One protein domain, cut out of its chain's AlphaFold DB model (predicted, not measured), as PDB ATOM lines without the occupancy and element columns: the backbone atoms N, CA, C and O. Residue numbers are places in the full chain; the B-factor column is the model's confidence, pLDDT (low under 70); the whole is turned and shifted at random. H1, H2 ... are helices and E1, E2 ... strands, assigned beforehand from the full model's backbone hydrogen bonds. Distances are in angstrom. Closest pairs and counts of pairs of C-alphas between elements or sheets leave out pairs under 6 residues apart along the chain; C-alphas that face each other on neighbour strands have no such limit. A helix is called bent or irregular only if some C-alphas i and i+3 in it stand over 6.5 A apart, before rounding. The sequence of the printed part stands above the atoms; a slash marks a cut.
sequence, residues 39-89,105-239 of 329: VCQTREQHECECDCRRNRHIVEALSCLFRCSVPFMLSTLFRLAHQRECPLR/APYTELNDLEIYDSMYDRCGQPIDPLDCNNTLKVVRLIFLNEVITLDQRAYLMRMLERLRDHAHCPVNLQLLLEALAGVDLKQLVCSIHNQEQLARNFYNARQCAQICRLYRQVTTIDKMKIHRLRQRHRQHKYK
ATOM      1  N   VAL A  39     224.324 208.487 140.143       49.47
ATOM      2  CA  VAL A  39     223.239 207.862 139.351       49.47
ATOM      3  C   VAL A  39     223.468 206.355 139.173       49.47
ATOM      4  O   VAL A  39     222.515 205.599 139.017       49.47
ATOM      5  N   CYS A  40     224.724 205.902 139.205       49.50
ATOM      6  CA  CYS A  40     225.068 204.482 139.180       49.50
ATOM      7  C   CYS A  40     225.048 203.857 140.583       49.50
ATOM      8  O   CYS A  40     224.812 202.663 140.677       49.50
ATOM      9  N   GLN A  41     225.272 204.642 141.645       51.72
ATOM     10  CA  GLN A  41     225.264 204.205 143.053       51.72
ATOM     11  C   GLN A  41     223.873 203.847 143.599       51.72
ATOM     12  O   GLN A  41     223.781 203.120 144.580       51.72
ATOM     13  N   THR A  42     222.792 204.342 142.993       55.03
ATOM     14  CA  THR A  42     221.411 204.085 143.445       55.03
ATOM     15  C   THR A  42     220.830 202.752 142.968       55.03
ATOM     16  O   THR A  42     219.782 202.343 143.458       55.03
ATOM     17  N   ARG A  43     221.494 202.059 142.035       51.47
ATOM     18  CA  ARG A  43     221.229 200.650 141.705       51.47
ATOM     19  C   ARG A  43     222.378 199.825 142.263       51.47
ATOM     20  O   ARG A  43     223.514 200.277 142.166       51.47
ATOM     21  N   GLU A  44     222.096 198.645 142.812       49.19
ATOM     22  CA  GLU A  44     223.117 197.713 143.303       49.19
ATOM     23  C   GLU A  44     224.232 197.568 142.254       49.19
ATOM     24  O   GLU A  44     224.038 197.059 141.146       49.19
ATOM     25  N   GLN A  45     225.382 198.180 142.556       48.62
ATOM     26  CA  GLN A  45     226.362 198.572 141.540       48.62
ATOM     27  C   GLN A  45     226.962 197.364 140.819       48.62
ATOM     28  O   GLN A  45     227.257 197.451 139.623       48.62
ATOM     29  N   HIS A  46     227.074 196.246 141.539       45.88
ATOM     30  CA  HIS A  46     227.710 195.014 141.095       45.88
ATOM     31  C   HIS A  46     226.828 194.177 140.163       45.88
ATOM     32  O   HIS A  46     227.287 193.818 139.080       45.88
ATOM     33  N   GLU A  47     225.560 193.932 140.508       46.06
ATOM     34  CA  GLU A  47     224.658 193.117 139.674       46.06
ATOM     35  C   GLU A  47     224.452 193.751 138.300       46.06
ATOM     36  O   GLU A  47     224.628 193.134 137.249       46.06
ATOM     37  N   CYS A  48     224.217 195.060 138.312       51.50
ATOM     38  CA  CYS A  48     224.020 195.817 137.097       51.50
ATOM     39  C   CYS A  48     225.303 195.769 136.225       51.50
ATOM     40  O   CYS A  48     225.200 195.743 135.000       51.50
ATOM     41  N   GLU A  49     226.513 195.796 136.807       49.94
ATOM     42  CA  GLU A  49     227.786 195.762 136.052       49.94
ATOM     43  C   GLU A  49     228.007 194.422 135.350       49.94
ATOM     44  O   GLU A  49     228.388 194.393 134.172       49.94
ATOM     45  N   CYS A  50     227.692 193.333 136.046       56.34
ATOM     46  CA  CYS A  50     227.751 191.977 135.520       56.34
ATOM     47  C   CYS A  50     226.774 191.782 134.354       56.34
ATOM     48  O   CYS A  50     227.194 191.321 133.290       56.34
ATOM     49  N   ASP A  51     225.525 192.227 134.497       63.03
ATOM     50  CA  ASP A  51     224.509 192.111 133.446       63.03
ATOM     51  C   ASP A  51     224.848 192.946 132.213       63.03
ATOM     52  O   ASP A  51     224.726 192.494 131.079       63.03
ATOM     53  N   CYS A  52     225.354 194.162 132.421       64.38
ATOM     54  CA  CYS A  52     225.772 195.051 131.341       64.38
ATOM     55  C   CYS A  52     226.904 194.445 130.501       64.38
ATOM     56  O   CYS A  52     226.885 194.518 129.269       64.38
ATOM     57  N   ARG A  53     227.899 193.849 131.168       69.12
ATOM     58  CA  ARG A  53     229.032 193.197 130.509       69.12
ATOM     59  C   ARG A  53     228.597 191.905 129.820       69.12
ATOM     60  O   ARG A  53     228.989 191.679 128.679       69.12
ATOM     61  N   ARG A  54     227.753 191.102 130.473       76.00
ATOM     62  CA  ARG A  54     227.140 189.895 129.897       76.00
ATOM     63  C   ARG A  54     226.363 190.225 128.623       76.00
ATOM     64  O   ARG A  54     226.624 189.628 127.586       76.00
ATOM     65  N   ASN A  55     225.471 191.210 128.678       81.00
ATOM     66  CA  ASN A  55     224.619 191.603 127.555       81.00
ATOM     67  C   ASN A  55     225.436 192.132 126.376       81.00
ATOM     68  O   ASN A  55     225.159 191.787 125.229       81.00
ATOM     69  N   ARG A  56     226.492 192.905 126.651       79.38
ATOM     70  CA  ARG A  56     227.450 193.335 125.629       79.38
ATOM     71  C   ARG A  56     228.116 192.140 124.943       79.38
ATOM     72  O   ARG A  56     228.105 192.068 123.717       79.38
ATOM     73  N   HIS A  57     228.648 191.202 125.724       82.81
ATOM     74  CA  HIS A  57     229.318 190.011 125.195       82.81
ATOM     75  C   HIS A  57     228.380 189.132 124.374       82.81
ATOM     76  O   HIS A  57     228.796 188.598 123.353       82.81
ATOM     77  N   ILE A  58     227.110 189.024 124.771       87.81
ATOM     78  CA  ILE A  58     226.085 188.322 123.989       87.81
ATOM     79  C   ILE A  58     225.918 188.981 122.615       87.81
ATOM     80  O   ILE A  58     225.960 188.294 121.597       87.81
ATOM     81  N   VAL A  59     225.768 190.308 122.563       88.94
ATOM     82  CA  VAL A  59     225.601 191.026 121.290       88.94
ATOM     83  C   VAL A  59     226.855 190.911 120.421       88.94
ATOM     84  O   VAL A  59     226.737 190.697 119.214       88.94
ATOM     85  N   GLU A  60     228.048 191.022 121.003       87.44
ATOM     86  CA  GLU A  60     229.318 190.861 120.282       87.44
ATOM     87  C   GLU A  60     229.483 189.433 119.738       87.44
ATOM     88  O   GLU A  60     229.791 189.260 118.558       87.44
ATOM     89  N   ALA A  61     229.185 188.411 120.547       88.38
ATOM     90  CA  ALA A  61     229.235 187.010 120.135       88.38
ATOM     91  C   ALA A  61     228.249 186.713 118.996       88.38
ATOM     92  O   ALA A  61     228.627 186.091 118.003       88.38
ATOM     93  N   LEU A  62     227.013 187.216 119.091       92.00
ATOM     94  CA  LEU A  62     226.032 187.115 118.009       92.00
ATOM     95  C   LEU A  62     226.517 187.849 116.751       92.00
ATOM     96  O   LEU A  62     226.418 187.319 115.649       92.00
ATOM     97  N   SER A  63     227.099 189.037 116.897       90.62
ATOM     98  CA  SER A  63     227.624 189.803 115.757       90.62
ATOM     99  C   SER A  63     228.759 189.059 115.043       90.62
ATOM    100  O   SER A  63     228.779 189.003 113.812       90.62
ATOM    101  N   CYS A  64     229.662 188.422 115.798       89.12
ATOM    102  CA  CYS A  64     230.695 187.547 115.241       89.12
ATOM    103  C   CYS A  64     230.104 186.336 114.512       89.12
ATOM    104  O   CYS A  64     230.545 186.028 113.401       89.12
ATOM    105  N   LEU A  65     229.134 185.660 115.137       93.25
ATOM    106  CA  LEU A  65     228.521 184.439 114.615       93.25
ATOM    107  C   LEU A  65     227.816 184.689 113.275       93.25
ATOM    108  O   LEU A  65     228.002 183.930 112.331       93.25
ATOM    109  N   PHE A  66     227.064 185.787 113.176       93.19
ATOM    110  CA  PHE A  66     226.328 186.178 111.968       93.19
ATOM    111  C   PHE A  66     227.146 187.022 110.985       93.19
ATOM    112  O   PHE A  66     226.619 187.471 109.968       93.19
ATOM    113  N   ARG A  67     228.432 187.255 111.277       90.69
ATOM    114  CA  ARG A  67     229.342 188.072 110.462       90.69
ATOM    115  C   ARG A  67     228.783 189.459 110.125       90.69
ATOM    116  O   ARG A  67     228.952 189.970 109.017       90.69
ATOM    117  N   CYS A  68     228.088 190.069 111.075       87.25
ATOM    118  CA  CYS A  68     227.444 191.359 110.886       87.25
ATOM    119  C   CYS A  68     228.008 192.400 111.852       87.25
ATOM    120  O   CYS A  68     228.659 192.084 112.847       87.25
ATOM    121  N   SER A  69     227.738 193.674 111.578       86.25
ATOM    122  CA  SER A  69     228.125 194.742 112.493       86.25
ATOM    123  C   SER A  69     227.276 194.707 113.771       86.25
ATOM    124  O   SER A  69     226.095 194.347 113.741       86.25
ATOM    125  N   VAL A  70     227.852 195.142 114.894       82.56
ATOM    126  CA  VAL A  70     227.126 195.274 116.172       82.56
ATOM    127  C   VAL A  70     225.845 196.118 116.028       82.56
ATOM    128  O   VAL A  70     224.797 195.681 116.507       82.56
ATOM    129  N   PRO A  71     225.841 197.269 115.319       80.19
ATOM    130  CA  PRO A  71     224.613 198.039 115.100       80.19
ATOM    131  C   PRO A  71     223.528 197.273 114.330       80.19
ATOM    132  O   PRO A  71     222.338 197.437 114.613       80.19
ATOM    133  N   PHE A  72     223.916 196.425 113.372       84.25
ATOM    134  CA  PHE A  72     222.972 195.583 112.637       84.25
ATOM    135  C   PHE A  72     222.352 194.517 113.547       84.25
ATOM    136  O   PHE A  72     221.129 194.342 113.546       84.25
ATOM    137  N   MET A  73     223.169 193.852 114.369       90.75
ATOM    138  CA  MET A  73     222.681 192.862 115.332       90.75
ATOM    139  C   MET A  73     221.738 193.502 116.355       90.75
ATOM    140  O   MET A  73     220.644 192.996 116.586       90.75
ATOM    141  N   LEU A  74     222.089 194.672 116.893       83.75
ATOM    142  CA  LEU A  74     221.192 195.419 117.775       83.75
ATOM    143  C   LEU A  74     219.870 195.747 117.091       83.75
ATOM    144  O   LEU A  74     218.815 195.447 117.637       83.75
ATOM    145  N   SER A  75     219.908 196.296 115.877       81.88
ATOM    146  CA  SER A  75     218.691 196.607 115.117       81.88
ATOM    147  C   SER A  75     217.805 195.370 114.923       81.88
ATOM    148  O   SER A  75     216.581 195.466 115.015       81.88
ATOM    149  N   THR A  76     218.419 194.206 114.705       86.75
ATOM    150  CA  THR A  76     217.738 192.907 114.618       86.75
ATOM    151  C   THR A  76     217.066 192.540 115.943       86.75
ATOM    152  O   THR A  76     215.875 192.234 115.953       86.75
ATOM    153  N   LEU A  77     217.779 192.645 117.068       89.25
ATOM    154  CA  LEU A  77     217.243 192.365 118.405       89.25
ATOM    155  C   LEU A  77     216.099 193.317 118.787       89.25
ATOM    156  O   LEU A  77     215.057 192.862 119.252       89.25
ATOM    157  N   PHE A  78     216.244 194.618 118.520       83.31
ATOM    158  CA  PHE A  78     215.184 195.612 118.726       83.31
ATOM    159  C   PHE A  78     213.951 195.306 117.869       83.31
ATOM    160  O   PHE A  78     212.824 195.388 118.358       83.31
ATOM    161  N   ARG A  79     214.146 194.920 116.601       83.25
ATOM    162  CA  ARG A  79     213.047 194.523 115.713       83.25
ATOM    163  C   ARG A  79     212.319 193.287 116.244       83.25
ATOM    164  O   ARG A  79     211.092 193.275 116.217       83.25
ATOM    165  N   LEU A  80     213.045 192.285 116.738       86.38
ATOM    166  CA  LEU A  80     212.448 191.087 117.336       86.38
ATOM    167  C   LEU A  80     211.683 191.410 118.622       86.38
ATOM    168  O   LEU A  80     210.550 190.961 118.777       86.38
ATOM    169  N   ALA A  81     212.253 192.226 119.512       84.06
ATOM    170  CA  ALA A  81     211.575 192.658 120.733       84.06
ATOM    171  C   ALA A  81     210.278 193.415 120.408       84.06
ATOM    172  O   ALA A  81     209.224 193.108 120.960       84.06
ATOM    173  N   HIS A  82     210.327 194.328 119.434       79.38
ATOM    174  CA  HIS A  82     209.144 195.044 118.967       79.38
ATOM    175  C   HIS A  82     208.091 194.104 118.357       79.38
ATOM    176  O   HIS A  82     206.903 194.303 118.579       79.38
ATOM    177  N   GLN A  83     208.493 193.081 117.593       76.06
ATOM    178  CA  GLN A  83     207.560 192.089 117.036       76.06
ATOM    179  C   GLN A  83     206.863 191.266 118.126       76.06
ATOM    180  O   GLN A  83     205.687 190.949 117.967       76.06
ATOM    181  N   ARG A  84     207.552 190.966 119.237       72.69
ATOM    182  CA  ARG A  84     206.953 190.276 120.389       72.69
ATOM    183  C   ARG A  84     205.947 191.146 121.148       72.69
ATOM    184  O   ARG A  84     204.932 190.632 121.602       72.69
ATOM    185  N   GLU A  85     206.208 192.446 121.289       68.62
ATOM    186  CA  GLU A  85     205.308 193.371 122.004       68.62
ATOM    187  C   GLU A  85     204.126 193.845 121.151       68.62
ATOM    188  O   GLU A  85     203.009 193.995 121.643       68.62
ATOM    189  N   CYS A  86     204.375 194.058 119.862       60.28
ATOM    190  CA  CYS A  86     203.394 194.459 118.868       60.28
ATOM    191  C   CYS A  86     203.291 193.349 117.816       60.28
ATOM    192  O   CYS A  86     203.804 193.534 116.701       60.28
ATOM    193  N   PRO A  87     202.652 192.204 118.134       59.34
ATOM    194  CA  PRO A  87     202.409 191.178 117.133       59.34
ATOM    195  C   PRO A  87     201.674 191.838 115.969       59.34
ATOM    196  O   PRO A  87     200.697 192.570 116.171       59.34
ATOM    197  N   LEU A  88     202.196 191.647 114.753       51.41
ATOM    198  CA  LEU A  88     201.600 192.201 113.538       51.41
ATOM    199  C   LEU A  88     200.096 191.920 113.576       51.41
ATOM    200  O   LEU A  88     199.696 190.795 113.884       51.41
ATOM    201  N   ARG A  89     199.266 192.941 113.293       48.34
ATOM    202  CA  ARG A  89     197.821 192.737 113.124       48.34
ATOM    203  C   ARG A  89     197.670 191.560 112.176       48.34
ATOM    204  O   ARG A  89     198.132 191.652 111.040       48.34
ATOM    205  N   ALA A 105     197.699 170.907 118.592       38.44
ATOM    206  CA  ALA A 105     199.030 171.045 119.171       38.44
ATOM    207  C   ALA A 105     198.896 171.604 120.607       38.44
ATOM    208  O   ALA A 105     198.205 172.607 120.798       38.44
ATOM    209  N   PRO A 106     199.546 171.014 121.633       43.84
ATOM    210  CA  PRO A 106     199.484 171.505 123.015       43.84
ATOM    211  C   PRO A 106     200.215 172.841 123.261       43.84
ATOM    212  O   PRO A 106     200.503 173.187 124.403       43.84
ATOM    213  N   TYR A 107     200.513 173.615 122.217       47.44
ATOM    214  CA  TYR A 107     201.290 174.845 122.282       47.44
ATOM    215  C   TYR A 107     200.646 175.894 121.372       47.44
ATOM    216  O   TYR A 107     200.115 175.584 120.311       47.44
ATOM    217  N   THR A 108     200.598 177.144 121.829       47.84
ATOM    218  CA  THR A 108     199.837 178.216 121.175       47.84
ATOM    219  C   THR A 108     200.272 178.418 119.720       47.84
ATOM    220  O   THR A 108     201.426 178.768 119.481       47.84
ATOM    221  N   GLU A 109     199.317 178.304 118.788       57.25
ATOM    222  CA  GLU A 109     199.433 178.408 117.315       57.25
ATOM    223  C   GLU A 109     200.333 179.544 116.774       57.25
ATOM    224  O   GLU A 109     200.768 179.511 115.624       57.25
ATOM    225  N   LEU A 110     200.586 180.581 117.578       57.00
ATOM    226  CA  LEU A 110     201.468 181.706 117.256       57.00
ATOM    227  C   LEU A 110     202.941 181.289 117.143       57.00
ATOM    228  O   LEU A 110     203.607 181.688 116.189       57.00
ATOM    229  N   ASN A 111     203.438 180.472 118.075       65.44
ATOM    230  CA  ASN A 111     204.850 180.084 118.089       65.44
ATOM    231  C   ASN A 111     205.159 179.083 116.975       65.44
ATOM    232  O   ASN A 111     206.223 179.171 116.378       65.44
ATOM    233  N   ASP A 112     204.224 178.195 116.631       71.94
ATOM    234  CA  ASP A 112     204.429 177.197 115.574       71.94
ATOM    235  C   ASP A 112     204.654 177.843 114.203       71.94
ATOM    236  O   ASP A 112     205.543 177.432 113.458       71.94
ATOM    237  N   LEU A 113     203.906 178.906 113.888       75.81
ATOM    238  CA  LEU A 113     204.107 179.672 112.656       75.81
ATOM    239  C   LEU A 113     205.444 180.418 112.661       75.81
ATOM    240  O   LEU A 113     206.132 180.446 111.643       75.81
ATOM    241  N   GLU A 114     205.829 181.010 113.795       81.50
ATOM    242  CA  GLU A 114     207.123 181.684 113.926       81.50
ATOM    243  C   GLU A 114     208.295 180.707 113.822       81.50
ATOM    244  O   GLU A 114     209.289 181.030 113.171       81.50
ATOM    245  N   ILE A 115     208.175 179.523 114.427       84.69
ATOM    246  CA  ILE A 115     209.160 178.440 114.367       84.69
ATOM    247  C   ILE A 115     209.271 177.937 112.926       84.69
ATOM    248  O   ILE A 115     210.379 177.860 112.396       84.69
ATOM    249  N   TYR A 116     208.143 177.678 112.259       85.31
ATOM    250  CA  TYR A 116     208.129 177.219 110.872       85.31
ATOM    251  C   TYR A 116     208.724 178.258 109.911       85.31
ATOM    252  O   TYR A 116     209.638 177.924 109.158       85.31
ATOM    253  N   ASP A 117     208.306 179.529 109.990       85.69
ATOM    254  CA  ASP A 117     208.895 180.627 109.199       85.69
ATOM    255  C   ASP A 117     210.387 180.821 109.506       85.69
ATOM    256  O   ASP A 117     211.142 181.303 108.663       85.69
ATOM    257  N   SER A 118     210.840 180.433 110.701       90.50
ATOM    258  CA  SER A 118     212.250 180.523 111.082       90.50
ATOM    259  C   SER A 118     213.095 179.318 110.662       90.50
ATOM    260  O   SER A 118     214.316 179.393 110.758       90.50
ATOM    261  N   MET A 119     212.485 178.226 110.201       87.69
ATOM    262  CA  MET A 119     213.191 177.043 109.690       87.69
ATOM    263  C   MET A 119     213.086 176.915 108.171       87.69
ATOM    264  O   MET A 119     214.025 176.420 107.542       87.69
ATOM    265  N   TYR A 120     211.983 177.394 107.592       89.06
ATOM    266  CA  TYR A 120     211.651 177.238 106.182       89.06
ATOM    267  C   TYR A 120     211.334 178.578 105.506       89.06
ATOM    268  O   TYR A 120     210.900 179.556 106.124       89.06
ATOM    269  N   ASP A 121     211.584 178.640 104.204       84.94
ATOM    270  CA  ASP A 121     211.163 179.742 103.353       84.94
ATOM    271  C   ASP A 121     209.686 179.599 102.930       84.94
ATOM    272  O   ASP A 121     208.972 178.671 103.319       84.94
ATOM    273  N   ARG A 122     209.200 180.537 102.107       79.12
ATOM    274  CA  ARG A 122     207.812 180.518 101.607       79.12
ATOM    275  C   ARG A 122     207.510 179.332 100.688       79.12
ATOM    276  O   ARG A 122     206.344 179.030 100.460       79.12
ATOM    277  N   CYS A 123     208.543 178.700 100.147       79.19
ATOM    278  CA  CYS A 123     208.453 177.527  99.292       79.19
ATOM    279  C   CYS A 123     208.552 176.220 100.100       79.19
ATOM    280  O   CYS A 123     208.522 175.144  99.505       79.19
ATOM    281  N   GLY A 124     208.666 176.297 101.433       77.62
ATOM    282  CA  GLY A 124     208.844 175.139 102.308       77.62
ATOM    283  C   GLY A 124     210.257 174.554 102.274       77.62
ATOM    284  O   GLY A 124     210.467 173.448 102.767       77.62
ATOM    285  N   GLN A 125     211.228 175.262 101.693       82.69
ATOM    286  CA  GLN A 125     212.623 174.837 101.669       82.69
ATOM    287  C   GLN A 125     213.350 175.291 102.939       82.69
ATOM    288  O   GLN A 125     213.082 176.389 103.429       82.69
ATOM    289  N   PRO A 126     214.273 174.478 103.484       89.81
ATOM    290  CA  PRO A 126     215.139 174.873 104.591       89.81
ATOM    291  C   PRO A 126     215.828 176.214 104.315       89.81
ATOM    292  O   PRO A 126     216.461 176.375 103.270       89.81
ATOM    293  N   ILE A 127     215.729 177.174 105.239       91.94
ATOM    294  CA  ILE A 127     216.432 178.451 105.076       91.94
ATOM    295  C   ILE A 127     217.948 178.245 105.128       91.94
ATOM    296  O   ILE A 127     218.457 177.432 105.903       91.94
ATOM    297  N   ASP A 128     218.686 179.024 104.340       93.81
ATOM    298  CA  ASP A 128     220.138 179.071 104.466       93.81
ATOM    299  C   ASP A 128     220.526 180.013 105.618       93.81
ATOM    300  O   ASP A 128     220.248 181.215 105.522       93.81
ATOM    301  N   PRO A 129     221.168 179.523 106.699       93.56
ATOM    302  CA  PRO A 129     221.567 180.380 107.811       93.56
ATOM    303  C   PRO A 129     222.692 181.354 107.440       93.56
ATOM    304  O   PRO A 129     222.883 182.337 108.150       93.56
ATOM    305  N   LEU A 130     223.428 181.107 106.347       93.81
ATOM    306  CA  LEU A 130     224.493 181.996 105.867       93.81
ATOM    307  C   LEU A 130     223.963 183.204 105.076       93.81
ATOM    308  O   LEU A 130     224.707 184.165 104.869       93.81
ATOM    309  N   ASP A 131     222.699 183.180 104.645       92.69
ATOM    310  CA  ASP A 131     222.064 184.322 103.990       92.69
ATOM    311  C   ASP A 131     221.749 185.413 105.023       92.69
ATOM    312  O   ASP A 131     221.010 185.209 105.991       92.69
ATOM    313  N   CYS A 132     222.272 186.617 104.791       88.62
ATOM    314  CA  CYS A 132     222.079 187.757 105.678       88.62
ATOM    315  C   CYS A 132     220.599 188.148 105.834       88.62
ATOM    316  O   CYS A 132     220.215 188.649 106.898       88.62
ATOM    317  N   ASN A 133     219.752 187.860 104.840       88.88
ATOM    318  CA  ASN A 133     218.310 188.110 104.909       88.88
ATOM    319  C   ASN A 133     217.606 187.206 105.932       88.88
ATOM    320  O   ASN A 133     216.587 187.594 106.510       88.88
ATOM    321  N   ASN A 134     218.184 186.036 106.209       92.75
ATOM    322  CA  ASN A 134     217.656 185.059 107.153       92.75
ATOM    323  C   ASN A 134     218.142 185.287 108.591       92.75
ATOM    324  O   ASN A 134     217.651 184.629 109.506       92.75
ATOM    325  N   THR A 135     219.024 186.264 108.835       92.88
ATOM    326  CA  THR A 135     219.542 186.570 110.183       92.88
ATOM    327  C   THR A 135     218.418 186.747 111.204       92.88
ATOM    328  O   THR A 135     218.455 186.161 112.280       92.88
ATOM    329  N   LEU A 136     217.374 187.508 110.856       91.56
ATOM    330  CA  LEU A 136     216.235 187.750 111.748       91.56
ATOM    331  C   LEU A 136     215.534 186.444 112.153       91.56
ATOM    332  O   LEU A 136     215.160 186.291 113.311       91.56
ATOM    333  N   LYS A 137     215.371 185.523 111.199       92.75
ATOM    334  CA  LYS A 137     214.714 184.225 111.378       92.75
ATOM    335  C   LYS A 137     215.525 183.321 112.300       92.75
ATOM    336  O   LYS A 137     215.006 182.820 113.291       92.75
ATOM    337  N   VAL A 138     216.823 183.192 112.035       94.69
ATOM    338  CA  VAL A 138     217.704 182.357 112.861       94.69
ATOM    339  C   VAL A 138     217.828 182.932 114.274       94.69
ATOM    340  O   VAL A 138     217.684 182.193 115.242       94.69
ATOM    341  N   VAL A 139     218.014 184.251 114.420       94.06
ATOM    342  CA  VAL A 139     218.064 184.897 115.744       94.06
ATOM    343  C   VAL A 139     216.741 184.706 116.490       94.06
ATOM    344  O   VAL A 139     216.767 184.380 117.675       94.06
ATOM    345  N   ARG A 140     215.587 184.827 115.817       92.44
ATOM    346  CA  ARG A 140     214.279 184.522 116.421       92.44
ATOM    347  C   ARG A 140     214.246 183.099 116.974       92.44
ATOM    348  O   ARG A 140     213.854 182.924 118.123       92.44
ATOM    349  N   LEU A 141     214.700 182.118 116.192       91.25
ATOM    350  CA  LEU A 141     214.716 180.713 116.596       91.25
ATOM    351  C   LEU A 141     215.617 180.462 117.816       91.25
ATOM    352  O   LEU A 141     215.239 179.693 118.695       91.25
ATOM    353  N   ILE A 142     216.754 181.162 117.931       92.88
ATOM    354  CA  ILE A 142     217.616 181.106 119.127       92.88
ATOM    355  C   ILE A 142     216.845 181.547 120.382       92.88
ATOM    356  O   ILE A 142     216.899 180.874 121.408       92.88
ATOM    357  N   PHE A 143     216.077 182.638 120.306       90.25
ATOM    358  CA  PHE A 143     215.249 183.118 121.425       90.25
ATOM    359  C   PHE A 143     213.952 182.317 121.632       90.25
ATOM    360  O   PHE A 143     213.176 182.640 122.534       90.25
ATOM    361  N   LEU A 144     213.688 181.310 120.796       87.75
ATOM    362  CA  LEU A 144     212.604 180.337 120.955       87.75
ATOM    363  C   LEU A 144     213.129 178.975 121.443       87.75
ATOM    364  O   LEU A 144     212.359 178.024 121.521       87.75
ATOM    365  N   ASN A 145     214.415 178.873 121.805       85.56
ATOM    366  CA  ASN A 145     215.071 177.615 122.172       85.56
ATOM    367  C   ASN A 145     214.376 176.840 123.311       85.56
ATOM    368  O   ASN A 145     214.458 175.617 123.349       85.56
ATOM    369  N   GLU A 146     213.683 177.522 124.224       83.94
ATOM    370  CA  GLU A 146     212.935 176.870 125.312       83.94
ATOM    371  C   GLU A 146     211.588 176.278 124.868       83.94
ATOM    372  O   GLU A 146     211.033 175.427 125.556       83.94
ATOM    373  N   VAL A 147     211.057 176.726 123.727       84.25
ATOM    374  CA  VAL A 147     209.718 176.373 123.224       84.25
ATOM    375  C   VAL A 147     209.785 175.313 122.117       84.25
ATOM    376  O   VAL A 147     208.807 174.613 121.869       84.25
ATOM    377  N   ILE A 148     210.929 175.183 121.445       86.62
ATOM    378  CA  ILE A 148     211.109 174.259 120.320       86.62
ATOM    379  C   ILE A 148     211.261 172.796 120.766       86.62
ATOM    380  O   ILE A 148     211.796 172.492 121.834       86.62
ATOM    381  N   THR A 149     210.835 171.868 119.909       87.94
ATOM    382  CA  THR A 149     210.993 170.421 120.133       87.94
ATOM    383  C   THR A 149     212.456 169.979 120.016       87.94
ATOM    384  O   THR A 149     213.308 170.697 119.490       87.94
ATOM    385  N   LEU A 150     212.769 168.758 120.469       88.56
ATOM    386  CA  LEU A 150     214.127 168.201 120.383       88.56
ATOM    387  C   LEU A 150     214.662 168.167 118.941       88.56
ATOM    388  O   LEU A 150     215.811 168.544 118.705       88.56
ATOM    389  N   ASP A 151     213.823 167.797 117.971       87.50
ATOM    390  CA  ASP A 151     214.210 167.743 116.557       87.50
ATOM    391  C   ASP A 151     214.474 169.140 115.978       87.50
ATOM    392  O   ASP A 151     215.458 169.359 115.264       87.50
ATOM    393  N   GLN A 152     213.633 170.114 116.335       90.06
ATOM    394  CA  GLN A 152     213.801 171.519 115.954       90.06
ATOM    395  C   GLN A 152     215.066 172.113 116.583       90.06
ATOM    396  O   GLN A 152     215.799 172.859 115.931       90.06
ATOM    397  N   ARG A 153     215.384 171.733 117.824       91.25
ATOM    398  CA  ARG A 153     216.634 172.114 118.486       91.25
ATOM    399  C   ARG A 153     217.846 171.510 117.785       91.25
ATOM    400  O   ARG A 153     218.817 172.222 117.544       91.25
ATOM    401  N   ALA A 154     217.792 170.238 117.393       92.00
ATOM    402  CA  ALA A 154     218.851 169.614 116.598       92.00
ATOM    403  C   ALA A 154     219.017 170.293 115.223       92.00
ATOM    404  O   ALA A 154     220.126 170.388 114.694       92.00
ATOM    405  N   TYR A 155     217.929 170.787 114.630       93.00
ATOM    406  CA  TYR A 155     217.975 171.593 113.410       93.00
ATOM    407  C   TYR A 155     218.623 172.970 113.642       93.00
ATOM    408  O   TYR A 155     219.543 173.338 112.910       93.00
ATOM    409  N   LEU A 156     218.228 173.691 114.697       94.44
ATOM    410  CA  LEU A 156     218.865 174.946 115.111       94.44
ATOM    411  C   LEU A 156     220.370 174.758 115.339       94.44
ATOM    412  O   LEU A 156     221.162 175.534 114.811       94.44
ATOM    413  N   MET A 157     220.780 173.710 116.057       95.25
ATOM    414  CA  MET A 157     222.197 173.428 116.309       95.25
ATOM    415  C   MET A 157     222.993 173.257 115.012       95.25
ATOM    416  O   MET A 157     224.041 173.882 114.871       95.25
ATOM    417  N   ARG A 158     222.464 172.521 114.028       95.50
ATOM    418  CA  ARG A 158     223.102 172.375 112.705       95.50
ATOM    419  C   ARG A 158     223.264 173.713 111.979       95.50
ATOM    420  O   ARG A 158     224.286 173.950 111.335       95.50
ATOM    421  N   MET A 159     222.279 174.609 112.088       95.50
ATOM    422  CA  MET A 159     222.388 175.960 111.528       95.50
ATOM    423  C   MET A 159     223.469 176.789 112.229       95.50
ATOM    424  O   MET A 159     224.258 177.460 111.563       95.50
ATOM    425  N   LEU A 160     223.526 176.725 113.562       95.38
ATOM    426  CA  LEU A 160     224.514 177.452 114.362       95.38
ATOM    427  C   LEU A 160     225.937 176.928 114.146       95.38
ATOM    428  O   LEU A 160     226.872 177.722 114.119       95.38
ATOM    429  N   GLU A 161     226.111 175.622 113.948       95.69
ATOM    430  CA  GLU A 161     227.397 175.021 113.587       95.69
ATOM    431  C   GLU A 161     227.875 175.515 112.220       95.69
ATOM    432  O   GLU A 161     228.998 176.010 112.123       95.69
ATOM    433  N   ARG A 162     227.001 175.520 111.198       95.56
ATOM    434  CA  ARG A 162     227.328 176.124 109.892       95.56
ATOM    435  C   ARG A 162     227.732 177.591 110.020       95.56
ATOM    436  O   ARG A 162     228.683 178.009 109.362       95.56
ATOM    437  N   LEU A 163     227.030 178.367 110.849       94.88
ATOM    438  CA  LEU A 163     227.372 179.767 111.119       94.88
ATOM    439  C   LEU A 163     228.728 179.903 111.817       94.88
ATOM    440  O   LEU A 163     229.545 180.717 111.397       94.88
ATOM    441  N   ARG A 164     228.990 179.087 112.844       93.44
ATOM    442  CA  ARG A 164     230.253 179.083 113.595       93.44
ATOM    443  C   ARG A 164     231.439 178.820 112.678       93.44
ATOM    444  O   ARG A 164     232.438 179.523 112.781       93.44
ATOM    445  N   ASP A 165     231.313 177.858 111.771       93.31
ATOM    446  CA  ASP A 165     232.388 177.498 110.844       93.31
ATOM    447  C   ASP A 165     232.733 178.648 109.873       93.31
ATOM    448  O   ASP A 165     233.836 178.699 109.331       93.31
ATOM    449  N   HIS A 166     231.818 179.609 109.697       91.81
ATOM    450  CA  HIS A 166     232.005 180.800 108.866       91.81
ATOM    451  C   HIS A 166     232.148 182.097 109.680       91.81
ATOM    452  O   HIS A 166     232.263 183.171 109.085       91.81
ATOM    453  N   ALA A 167     232.126 182.035 111.013       88.50
ATOM    454  CA  ALA A 167     232.096 183.209 111.878       88.50
ATOM    455  C   ALA A 167     233.377 184.053 111.758       88.50
ATOM    456  O   ALA A 167     234.458 183.556 111.442       88.50
ATOM    457  N   HIS A 168     233.277 185.354 112.056       83.44
ATOM    458  CA  HIS A 168     234.456 186.237 112.068       83.44
ATOM    459  C   HIS A 168     235.439 185.921 113.196       83.44
ATOM    460  O   HIS A 168     236.634 186.182 113.062       83.44
ATOM    461  N   CYS A 169     234.934 185.401 114.310       82.25
ATOM    462  CA  CYS A 169     235.720 185.040 115.476       82.25
ATOM    463  C   CYS A 169     235.211 183.706 116.048       82.25
ATOM    464  O   CYS A 169     234.041 183.373 115.838       82.25
ATOM    465  N   PRO A 170     236.057 182.917 116.739       80.62
ATOM    466  CA  PRO A 170     235.622 181.662 117.337       80.62
ATOM    467  C   PRO A 170     234.573 181.936 118.419       80.62
ATOM    468  O   PRO A 170     234.835 182.642 119.391       80.62
ATOM    469  N   VAL A 171     233.382 181.358 118.253       85.69
ATOM    470  CA  VAL A 171     232.273 181.469 119.209       85.69
ATOM    471  C   VAL A 171     231.993 180.094 119.806       85.69
ATOM    472  O   VAL A 171     231.722 179.134 119.083       85.69
ATOM    473  N   ASN A 172     232.033 179.992 121.137       88.12
ATOM    474  CA  ASN A 172     231.576 178.794 121.833       88.12
ATOM    475  C   ASN A 172     230.040 178.795 121.865       88.12
ATOM    476  O   ASN A 172     229.428 179.524 122.646       88.12
ATOM    477  N   LEU A 173     229.431 177.985 120.994       88.44
ATOM    478  CA  LEU A 173     227.976 177.908 120.842       88.44
ATOM    479  C   LEU A 173     227.274 177.459 122.124       88.44
ATOM    480  O   LEU A 173     226.215 177.986 122.445       88.44
ATOM    481  N   GLN A 174     227.862 176.523 122.870       86.44
ATOM    482  CA  GLN A 174     227.257 176.006 124.093       86.44
ATOM    483  C   GLN A 174     227.169 177.097 125.165       86.44
ATOM    484  O   GLN A 174     226.085 177.362 125.676       86.44
ATOM    485  N   LEU A 175     228.276 177.806 125.413       84.62
ATOM    486  CA  LEU A 175     228.295 178.927 126.358       84.62
ATOM    487  C   LEU A 175     227.370 180.068 125.922       84.62
ATOM    488  O   LEU A 175     226.731 180.694 126.763       84.62
ATOM    489  N   LEU A 176     227.283 180.347 124.616       87.25
ATOM    490  CA  LEU A 176     226.376 181.368 124.092       87.25
ATOM    491  C   LEU A 176     224.909 180.994 124.342       87.25
ATOM    492  O   LEU A 176     224.135 181.839 124.785       87.25
ATOM    493  N   LEU A 177     224.528 179.742 124.086       87.50
ATOM    494  CA  LEU A 177     223.162 179.262 124.302       87.50
ATOM    495  C   LEU A 177     222.804 179.200 125.791       87.50
ATOM    496  O   LEU A 177     221.709 179.612 126.161       87.50
ATOM    497  N   GLU A 178     223.727 178.763 126.650       85.69
ATOM    498  CA  GLU A 178     223.557 178.806 128.109       85.69
ATOM    499  C   GLU A 178     223.396 180.250 128.608       85.69
ATOM    500  O   GLU A 178     222.499 180.551 129.400       85.69
ATOM    501  N   ALA A 179     224.208 181.179 128.090       84.25
ATOM    502  CA  ALA A 179     224.097 182.595 128.420       84.25
ATOM    503  C   ALA A 179     222.773 183.207 127.939       84.25
ATOM    504  O   ALA A 179     222.278 184.120 128.601       84.25
ATOM    505  N   LEU A 180     222.207 182.723 126.830       86.94
ATOM    506  CA  LEU A 180     220.938 183.191 126.269       86.94
ATOM    507  C   LEU A 180     219.707 182.578 126.941       86.94
ATOM    508  O   LEU A 180     218.692 183.257 127.020       86.94
ATOM    509  N   ALA A 181     219.793 181.350 127.464       84.00
ATOM    510  CA  ALA A 181     218.675 180.695 128.148       84.00
ATOM    511  C   ALA A 181     218.157 181.528 129.335       84.00
ATOM    512  O   ALA A 181     216.962 181.689 129.525       84.00
ATOM    513  N   GLY A 182     219.062 182.149 130.094       78.31
ATOM    514  CA  GLY A 182     218.689 183.017 131.215       78.31
ATOM    515  C   GLY A 182     218.410 184.481 130.852       78.31
ATOM    516  O   GLY A 182     218.465 185.316 131.753       78.31
ATOM    517  N   VAL A 183     218.231 184.834 129.573       82.25
ATOM    518  CA  VAL A 183     218.078 186.232 129.129       82.25
ATOM    519  C   VAL A 183     216.772 186.419 128.371       82.25
ATOM    520  O   VAL A 183     216.612 185.950 127.247       82.25
ATOM    521  N   ASP A 184     215.868 187.213 128.945       82.56
ATOM    522  CA  ASP A 184     214.705 187.696 128.208       82.56
ATOM    523  C   ASP A 184     215.140 188.735 127.160       82.56
ATOM    524  O   ASP A 184     215.842 189.707 127.458       82.56
ATOM    525  N   LEU A 185     214.688 188.549 125.918       84.25
ATOM    526  CA  LEU A 185     214.940 189.459 124.803       84.25
ATOM    527  C   LEU A 185     214.499 190.892 125.132       84.25
ATOM    528  O   LEU A 185     215.204 191.847 124.795       84.25
ATOM    529  N   LYS A 186     213.359 191.057 125.814       77.19
ATOM    530  CA  LYS A 186     212.878 192.381 126.222       77.19
ATOM    531  C   LYS A 186     213.831 193.015 127.228       77.19
ATOM    532  O   LYS A 186     214.236 194.163 127.051       77.19
ATOM    533  N   GLN A 187     214.242 192.262 128.245       76.88
ATOM    534  CA  GLN A 187     215.196 192.733 129.246       76.88
ATOM    535  C   GLN A 187     216.549 193.094 128.618       76.88
ATOM    536  O   GLN A 187     217.096 194.154 128.929       76.88
ATOM    537  N   LEU A 188     217.055 192.275 127.691       80.62
ATOM    538  CA  LEU A 188     218.287 192.539 126.946       80.62
ATOM    539  C   LEU A 188     218.203 193.878 126.208       80.62
ATOM    540  O   LEU A 188     219.034 194.762 126.420       80.62
ATOM    541  N   VAL A 189     217.159 194.065 125.404       77.38
ATOM    542  CA  VAL A 189     216.970 195.269 124.589       77.38
ATOM    543  C   VAL A 189     216.730 196.513 125.454       77.38
ATOM    544  O   VAL A 189     217.369 197.548 125.239       77.38
ATOM    545  N   CYS A 190     215.880 196.421 126.482       69.38
ATOM    546  CA  CYS A 190     215.640 197.518 127.421       69.38
ATOM    547  C   CYS A 190     216.900 197.887 128.213       69.38
ATOM    548  O   CYS A 190     217.135 199.071 128.463       69.38
ATOM    549  N   SER A 191     217.723 196.908 128.603       69.00
ATOM    550  CA  SER A 191     218.981 197.177 129.306       69.00
ATOM    551  C   SER A 191     219.938 197.992 128.435       69.00
ATOM    552  O   SER A 191     220.446 199.012 128.896       69.00
ATOM    553  N   ILE A 192     220.072 197.632 127.155       69.69
ATOM    554  CA  ILE A 192     220.932 198.326 126.191       69.69
ATOM    555  C   ILE A 192     220.406 199.740 125.919       69.69
ATOM    556  O   ILE A 192     221.175 200.700 125.948       69.69
ATOM    557  N   HIS A 193     219.093 199.901 125.729       64.44
ATOM    558  CA  HIS A 193     218.489 201.217 125.512       64.44
ATOM    559  C   HIS A 193     218.683 202.155 126.714       64.44
ATOM    560  O   HIS A 193     219.085 203.311 126.563       64.44
ATOM    561  N   ASN A 194     218.456 201.643 127.928       63.16
ATOM    562  CA  ASN A 194     218.649 202.402 129.160       63.16
ATOM    563  C   ASN A 194     220.123 202.782 129.362       63.16
ATOM    564  O   ASN A 194     220.418 203.904 129.776       63.16
ATOM    565  N   GLN A 195     221.057 201.881 129.049       61.16
ATOM    566  CA  GLN A 195     222.488 202.181 129.083       61.16
ATOM    567  C   GLN A 195     222.870 203.270 128.083       61.16
ATOM    568  O   GLN A 195     223.614 204.180 128.445       61.16
ATOM    569  N   GLU A 196     222.341 203.223 126.861       60.34
ATOM    570  CA  GLU A 196     222.597 204.245 125.847       60.34
ATOM    571  C   GLU A 196     222.082 205.617 126.307       60.34
ATOM    572  O   GLU A 196     222.780 206.628 126.197       60.34
ATOM    573  N   GLN A 197     220.882 205.659 126.889       58.62
ATOM    574  CA  GLN A 197     220.318 206.886 127.441       58.62
ATOM    575  C   GLN A 197     221.166 207.428 128.600       58.62
ATOM    576  O   GLN A 197     221.445 208.629 128.653       58.62
ATOM    577  N   LEU A 198     221.630 206.556 129.499       56.94
ATOM    578  CA  LEU A 198     222.538 206.931 130.581       56.94
ATOM    579  C   LEU A 198     223.870 207.462 130.034       56.94
ATOM    580  O   LEU A 198     224.300 208.536 130.446       56.94
ATOM    581  N   ALA A 199     224.490 206.778 129.072       56.44
ATOM    582  CA  ALA A 199     225.744 207.200 128.445       56.44
ATOM    583  C   ALA A 199     225.607 208.565 127.748       56.44
ATOM    584  O   ALA A 199     226.450 209.446 127.942       56.44
ATOM    585  N   ARG A 200     224.507 208.791 127.017       57.38
ATOM    586  CA  ARG A 200     224.179 210.098 126.418       57.38
ATOM    587  C   ARG A 200     224.026 211.180 127.483       57.38
ATOM    588  O   ARG A 200     224.588 212.263 127.335       57.38
ATOM    589  N   ASN A 201     223.321 210.887 128.574       54.81
ATOM    590  CA  ASN A 201     223.154 211.825 129.683       54.81
ATOM    591  C   ASN A 201     224.497 212.163 130.344       54.81
ATOM    592  O   ASN A 201     224.754 213.333 130.617       54.81
ATOM    593  N   PHE A 202     225.384 211.183 130.539       56.56
ATOM    594  CA  PHE A 202     226.731 211.420 131.062       56.56
ATOM    595  C   PHE A 202     227.598 212.239 130.117       56.56
ATOM    596  O   PHE A 202     228.283 213.160 130.564       56.56
ATOM    597  N   TYR A 203     227.564 211.937 128.821       57.12
ATOM    598  CA  TYR A 203     228.312 212.686 127.820       57.12
ATOM    599  C   TYR A 203     227.844 214.144 127.762       57.12
ATOM    600  O   TYR A 203     228.659 215.062 127.872       57.12
ATOM    601  N   ASN A 204     226.528 214.357 127.725       60.81
ATOM    602  CA  ASN A 204     225.921 215.684 127.766       60.81
ATOM    603  C   ASN A 204     226.237 216.410 129.079       60.81
ATOM    604  O   ASN A 204     226.557 217.596 129.052       60.81
ATOM    605  N   ALA A 205     226.217 215.721 130.223       55.19
ATOM    606  CA  ALA A 205     226.584 216.296 131.517       55.19
ATOM    607  C   ALA A 205     228.071 216.676 131.580       55.19
ATOM    608  O   ALA A 205     228.413 217.737 132.098       55.19
ATOM    609  N   ARG A 206     228.965 215.861 131.006       58.56
ATOM    610  CA  ARG A 206     230.404 216.149 130.926       58.56
ATOM    611  C   ARG A 206     230.685 217.338 130.010       58.56
ATOM    612  O   ARG A 206     231.451 218.221 130.392       58.56
ATOM    613  N   GLN A 207     230.043 217.393 128.844       60.00
ATOM    614  CA  GLN A 207     230.113 218.547 127.948       60.00
ATOM    615  C   GLN A 207     229.533 219.799 128.611       60.00
ATOM    616  O   GLN A 207     230.153 220.858 128.570       60.00
ATOM    617  N   CYS A 208     228.395 219.673 129.295       56.16
ATOM    618  CA  CYS A 208     227.794 220.756 130.061       56.16
ATOM    619  C   CYS A 208     228.750 221.246 131.154       56.16
ATOM    620  O   CYS A 208     228.984 222.441 131.239       56.16
ATOM    621  N   ALA A 209     229.400 220.358 131.909       59.81
ATOM    622  CA  ALA A 209     230.390 220.727 132.920       59.81
ATOM    623  C   ALA A 209     231.630 221.408 132.316       59.81
ATOM    624  O   ALA A 209     232.133 222.380 132.879       59.81
ATOM    625  N   GLN A 210     232.122 220.938 131.166       67.94
ATOM    626  CA  GLN A 210     233.220 221.582 130.438       67.94
ATOM    627  C   GLN A 210     232.831 222.987 129.975       67.94
ATOM    628  O   GLN A 210     233.587 223.931 130.194       67.94
ATOM    629  N   ILE A 211     231.629 223.147 129.419       65.44
ATOM    630  CA  ILE A 211     231.081 224.451 129.051       65.44
ATOM    631  C   ILE A 211     230.927 225.304 130.315       65.44
ATOM    632  O   ILE A 211     231.509 226.374 130.393       65.44
ATOM    633  N   CYS A 212     230.277 224.827 131.372       63.19
ATOM    634  CA  CYS A 212     230.134 225.535 132.645       63.19
ATOM    635  C   CYS A 212     231.472 225.916 133.303       63.19
ATOM    636  O   CYS A 212     231.505 226.871 134.066       63.19
ATOM    637  N   ARG A 213     232.596 225.246 133.012       70.62
ATOM    638  CA  ARG A 213     233.929 225.717 133.440       70.62
ATOM    639  C   ARG A 213     234.385 226.955 132.670       70.62
ATOM    640  O   ARG A 213     235.043 227.817 133.251       70.62
ATOM    641  N   LEU A 214     234.026 227.056 131.392       68.62
ATOM    642  CA  LEU A 214     234.327 228.203 130.533       68.62
ATOM    643  C   LEU A 214     233.467 229.423 130.856       68.62
ATOM    644  O   LEU A 214     233.843 230.529 130.476       68.62
ATOM    645  N   TYR A 215     232.340 229.257 131.551       62.66
ATOM    646  CA  TYR A 215     231.443 230.355 131.897       62.66
ATOM    647  C   TYR A 215     231.329 230.527 133.416       62.66
ATOM    648  O   TYR A 215     231.155 229.579 134.167       62.66
ATOM    649  N   ARG A 216     231.422 231.758 133.915       71.12
ATOM    650  CA  ARG A 216     231.064 232.086 135.296       71.12
ATOM    651  C   ARG A 216     229.578 232.419 135.345       71.12
ATOM    652  O   ARG A 216     229.091 233.198 134.525       71.12
ATOM    653  N   GLN A 217     228.882 231.869 136.333       61.31
ATOM    654  CA  GLN A 217     227.525 232.285 136.647       61.31
ATOM    655  C   GLN A 217     227.571 233.704 137.228       61.31
ATOM    656  O   GLN A 217     228.233 233.965 138.234       61.31
ATOM    657  N   VAL A 218     226.901 234.629 136.555       58.50
ATOM    658  CA  VAL A 218     226.725 236.011 136.980       58.50
ATOM    659  C   VAL A 218     225.244 236.193 137.249       58.50
ATOM    660  O   VAL A 218     224.412 236.157 136.343       58.50
ATOM    661  N   THR A 219     224.904 236.363 138.519       62.50
ATOM    662  CA  THR A 219     223.568 236.791 138.917       62.50
ATOM    663  C   THR A 219     223.481 238.286 138.672       62.50
ATOM    664  O   THR A 219     224.129 239.067 139.374       62.50
ATOM    665  N   THR A 220     222.708 238.701 137.674       60.25
ATOM    666  CA  THR A 220     222.357 240.111 137.545       60.25
ATOM    667  C   THR A 220     220.973 240.323 138.129       60.25
ATOM    668  O   THR A 220     220.031 239.551 137.933       60.25
ATOM    669  N   ILE A 221     220.876 241.384 138.915       60.97
ATOM    670  CA  ILE A 221     219.619 241.834 139.477       60.97
ATOM    671  C   ILE A 221     219.082 242.889 138.517       60.97
ATOM    672  O   ILE A 221     219.656 243.976 138.400       60.97
ATOM    673  N   ASP A 222     217.985 242.584 137.828       63.84
ATOM    674  CA  ASP A 222     217.308 243.561 136.977       63.84
ATOM    675  C   ASP A 222     216.672 244.649 137.863       63.84
ATOM    676  O   ASP A 222     215.562 244.513 138.394       63.84
ATOM    677  N   LYS A 223     217.409 245.753 138.040       67.38
ATOM    678  CA  LYS A 223     216.994 246.908 138.849       67.38
ATOM    679  C   LYS A 223     215.672 247.505 138.359       67.38
ATOM    680  O   LYS A 223     214.888 247.984 139.180       67.38
ATOM    681  N   MET A 224     215.389 247.447 137.054       68.19
ATOM    682  CA  MET A 224     214.139 247.948 136.474       68.19
ATOM    683  C   MET A 224     212.969 247.022 136.786       68.19
ATOM    684  O   MET A 224     211.886 247.497 137.140       68.19
ATOM    685  N   LYS A 225     213.183 245.704 136.751       66.19
ATOM    686  CA  LYS A 225     212.175 244.721 137.169       66.19
ATOM    687  C   LYS A 225     211.882 244.810 138.671       66.19
ATOM    688  O   LYS A 225     210.709 244.797 139.046       66.19
ATOM    689  N   ILE A 226     212.902 245.017 139.515       66.38
ATOM    690  CA  ILE A 226     212.718 245.329 140.946       66.38
ATOM    691  C   ILE A 226     211.908 246.610 141.128       66.38
ATOM    692  O   ILE A 226     210.976 246.634 141.933       66.38
ATOM    693  N   HIS A 227     212.237 247.672 140.391       68.75
ATOM    694  CA  HIS A 227     211.531 248.944 140.504       68.75
ATOM    695  C   HIS A 227     210.047 248.807 140.126       68.75
ATOM    696  O   HIS A 227     209.178 249.263 140.871       68.75
ATOM    697  N   ARG A 228     209.739 248.094 139.032       75.25
ATOM    698  CA  ARG A 228     208.356 247.792 138.617       75.25
ATOM    699  C   ARG A 228     207.609 246.942 139.649       75.25
ATOM    700  O   ARG A 228     206.450 247.226 139.938       75.25
ATOM    701  N   LEU A 229     208.259 245.932 140.232       70.31
ATOM    702  CA  LEU A 229     207.674 245.115 141.303       70.31
ATOM    703  C   LEU A 229     207.383 245.950 142.559       70.31
ATOM    704  O   LEU A 229     206.284 245.859 143.104       70.31
ATOM    705  N   ARG A 230     208.311 246.825 142.973       72.38
ATOM    706  CA  ARG A 230     208.105 247.765 144.090       72.38
ATOM    707  C   ARG A 230     206.959 248.740 143.808       72.38
ATOM    708  O   ARG A 230     206.149 248.983 144.700       72.38
ATOM    709  N   GLN A 231     206.848 249.260 142.584       74.75
ATOM    710  CA  GLN A 231     205.726 250.115 142.180       74.75
ATOM    711  C   GLN A 231     204.385 249.372 142.226       74.75
ATOM    712  O   GLN A 231     203.444 249.875 142.840       74.75
ATOM    713  N   ARG A 232     204.301 248.155 141.671       70.88
ATOM    714  CA  ARG A 232     203.082 247.329 141.747       70.88
ATOM    715  C   ARG A 232     202.697 247.007 143.189       70.88
ATOM    716  O   ARG A 232     201.521 247.068 143.526       70.88
ATOM    717  N   HIS A 233     203.669 246.731 144.059       66.81
ATOM    718  CA  HIS A 233     203.407 246.459 145.473       66.81
ATOM    719  C   HIS A 233     202.880 247.695 146.217       66.81
ATOM    720  O   HIS A 233     202.001 247.572 147.065       66.81
ATOM    721  N   ARG A 234     203.370 248.899 145.881       69.25
ATOM    722  CA  ARG A 234     202.816 250.160 146.404       69.25
ATOM    723  C   ARG A 234     201.377 250.379 145.928       69.25
ATOM    724  O   ARG A 234     200.528 250.725 146.742       69.25
ATOM    725  N   GLN A 235     201.079 250.093 144.660       66.06
ATOM    726  CA  GLN A 235     199.719 250.179 144.111       66.06
ATOM    727  C   GLN A 235     198.763 249.153 144.747       66.06
ATOM    728  O   GLN A 235     197.626 249.488 145.074       66.06
ATOM    729  N   HIS A 236     199.232 247.928 145.002       61.19
ATOM    730  CA  HIS A 236     198.453 246.908 145.710       61.19
ATOM    731  C   HIS A 236     198.224 247.265 147.183       61.19
ATOM    732  O   HIS A 236     197.134 247.028 147.689       61.19
ATOM    733  N   LYS A 237     199.198 247.891 147.860       58.72
ATOM    734  CA  LYS A 237     199.049 248.345 149.254       58.72
ATOM    735  C   LYS A 237     198.010 249.471 149.394       58.72
ATOM    736  O   LYS A 237     197.343 249.542 150.419       58.72
ATOM    737  N   TYR A 238     197.818 250.286 148.353       57.00
ATOM    738  CA  TYR A 238     196.725 251.266 148.284       57.00
ATOM    739  C   TYR A 238     195.348 250.622 148.044       57.00
ATOM    740  O   TYR A 238     194.360 251.098 148.596       57.00
ATOM    741  N   LYS A 239     195.265 249.519 147.283       52.44
ATOM    742  CA  LYS A 239     194.005 248.776 147.061       52.44
ATOM    743  C   LYS A 239     193.645 247.801 148.194       52.44
ATOM    744  O   LYS A 239     192.467 247.570 148.435       52.44
TER     745      LYS A 239
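This is residues 39 to 89 and 105 to 239 of the 329 residues of the protein "CG2898" of Drosophila busckii (UniProt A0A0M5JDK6). A body of crossed helices, H1 to H6 with the first turns of H7, sends out one long arm; residues 203 to 214 of H7, then strand E1 and helix H8 stick out from it, and the arm turns where H7 gives way to E1. Residues 41 to 47, of which 45 to 47 belong to H1, stick out too. The printed part has 186 residues with eight named helices and one named strand, in the order H1 H2 H3 H4 H5 H6 H7 E1 H8, and is mostly helix. The whole is extended, with a radius of gyration of the C-alphas of 27.0 A and spans of 90 by 39 by 31 A.

Start at H1, residues 45 to 65, and go on to H2, residues 70 to 85: they touch about perpendicular at 74 degrees, closest at the C-alphas of Ser 63 and Val 70, 5.5 A apart. Next look at H3, residues 109 to 119, and H4, residues 132 to 142: they touch at a steep tilt of 46 degrees, opposite ways, closest at C-alphas 118 and 137, 4.5 A apart. H4 also touches H2, closest at C-alphas 76 and 136, 6.1 A apart. H4 is irregular, with C-alphas 133 and 136 7.2 A apart. With H5, residues 150 to 165, it forms a helical hairpin; they only just touch, with 3 pairs of C-alphas within 8 A, the closest being 141 and 156 at 7.3 A. H6, residues 173 to 181, touches H1, closest at C-alphas 58 and 176, 7.0 A apart. H7, residues 185 to 214, touches H2 with its residues 185 to 189 alone, closest at C-alphas 81 and 186, 5.6 A apart. E1, residues 215 to 221, pairs with no named strand, and H8, residues 223 to 239, touches no helix. Every O i to N i+4 pair is within hydrogen-bond range in H1, H2, H5, H6, H7 and H8; in H3 it is 6 of 7 and in H4 5 of 7.

Find C-alpha 45 at (226.362, 198.572, 141.540), where H1 begins its 30.5 A. H7 is the longest helix, 43.7 A from C-alpha 185 at (214.940, 189.459, 124.803). E1 spans 18.1 A, and H8 runs 24.5 A to C-alpha 239 at (194.005, 248.776, 147.061).

C-alphas 151 and 238 are the two farthest apart, 91.0 A. Residues 90 to 104 are not printed, and C-alphas 89 and 105 are 22.6 A apart across the cut. The link from H3 to H4 is long. Mean pLDDT of the printed part is 75.8, and 70 residues are under 70, among them 39 to 53 and 190 to 212.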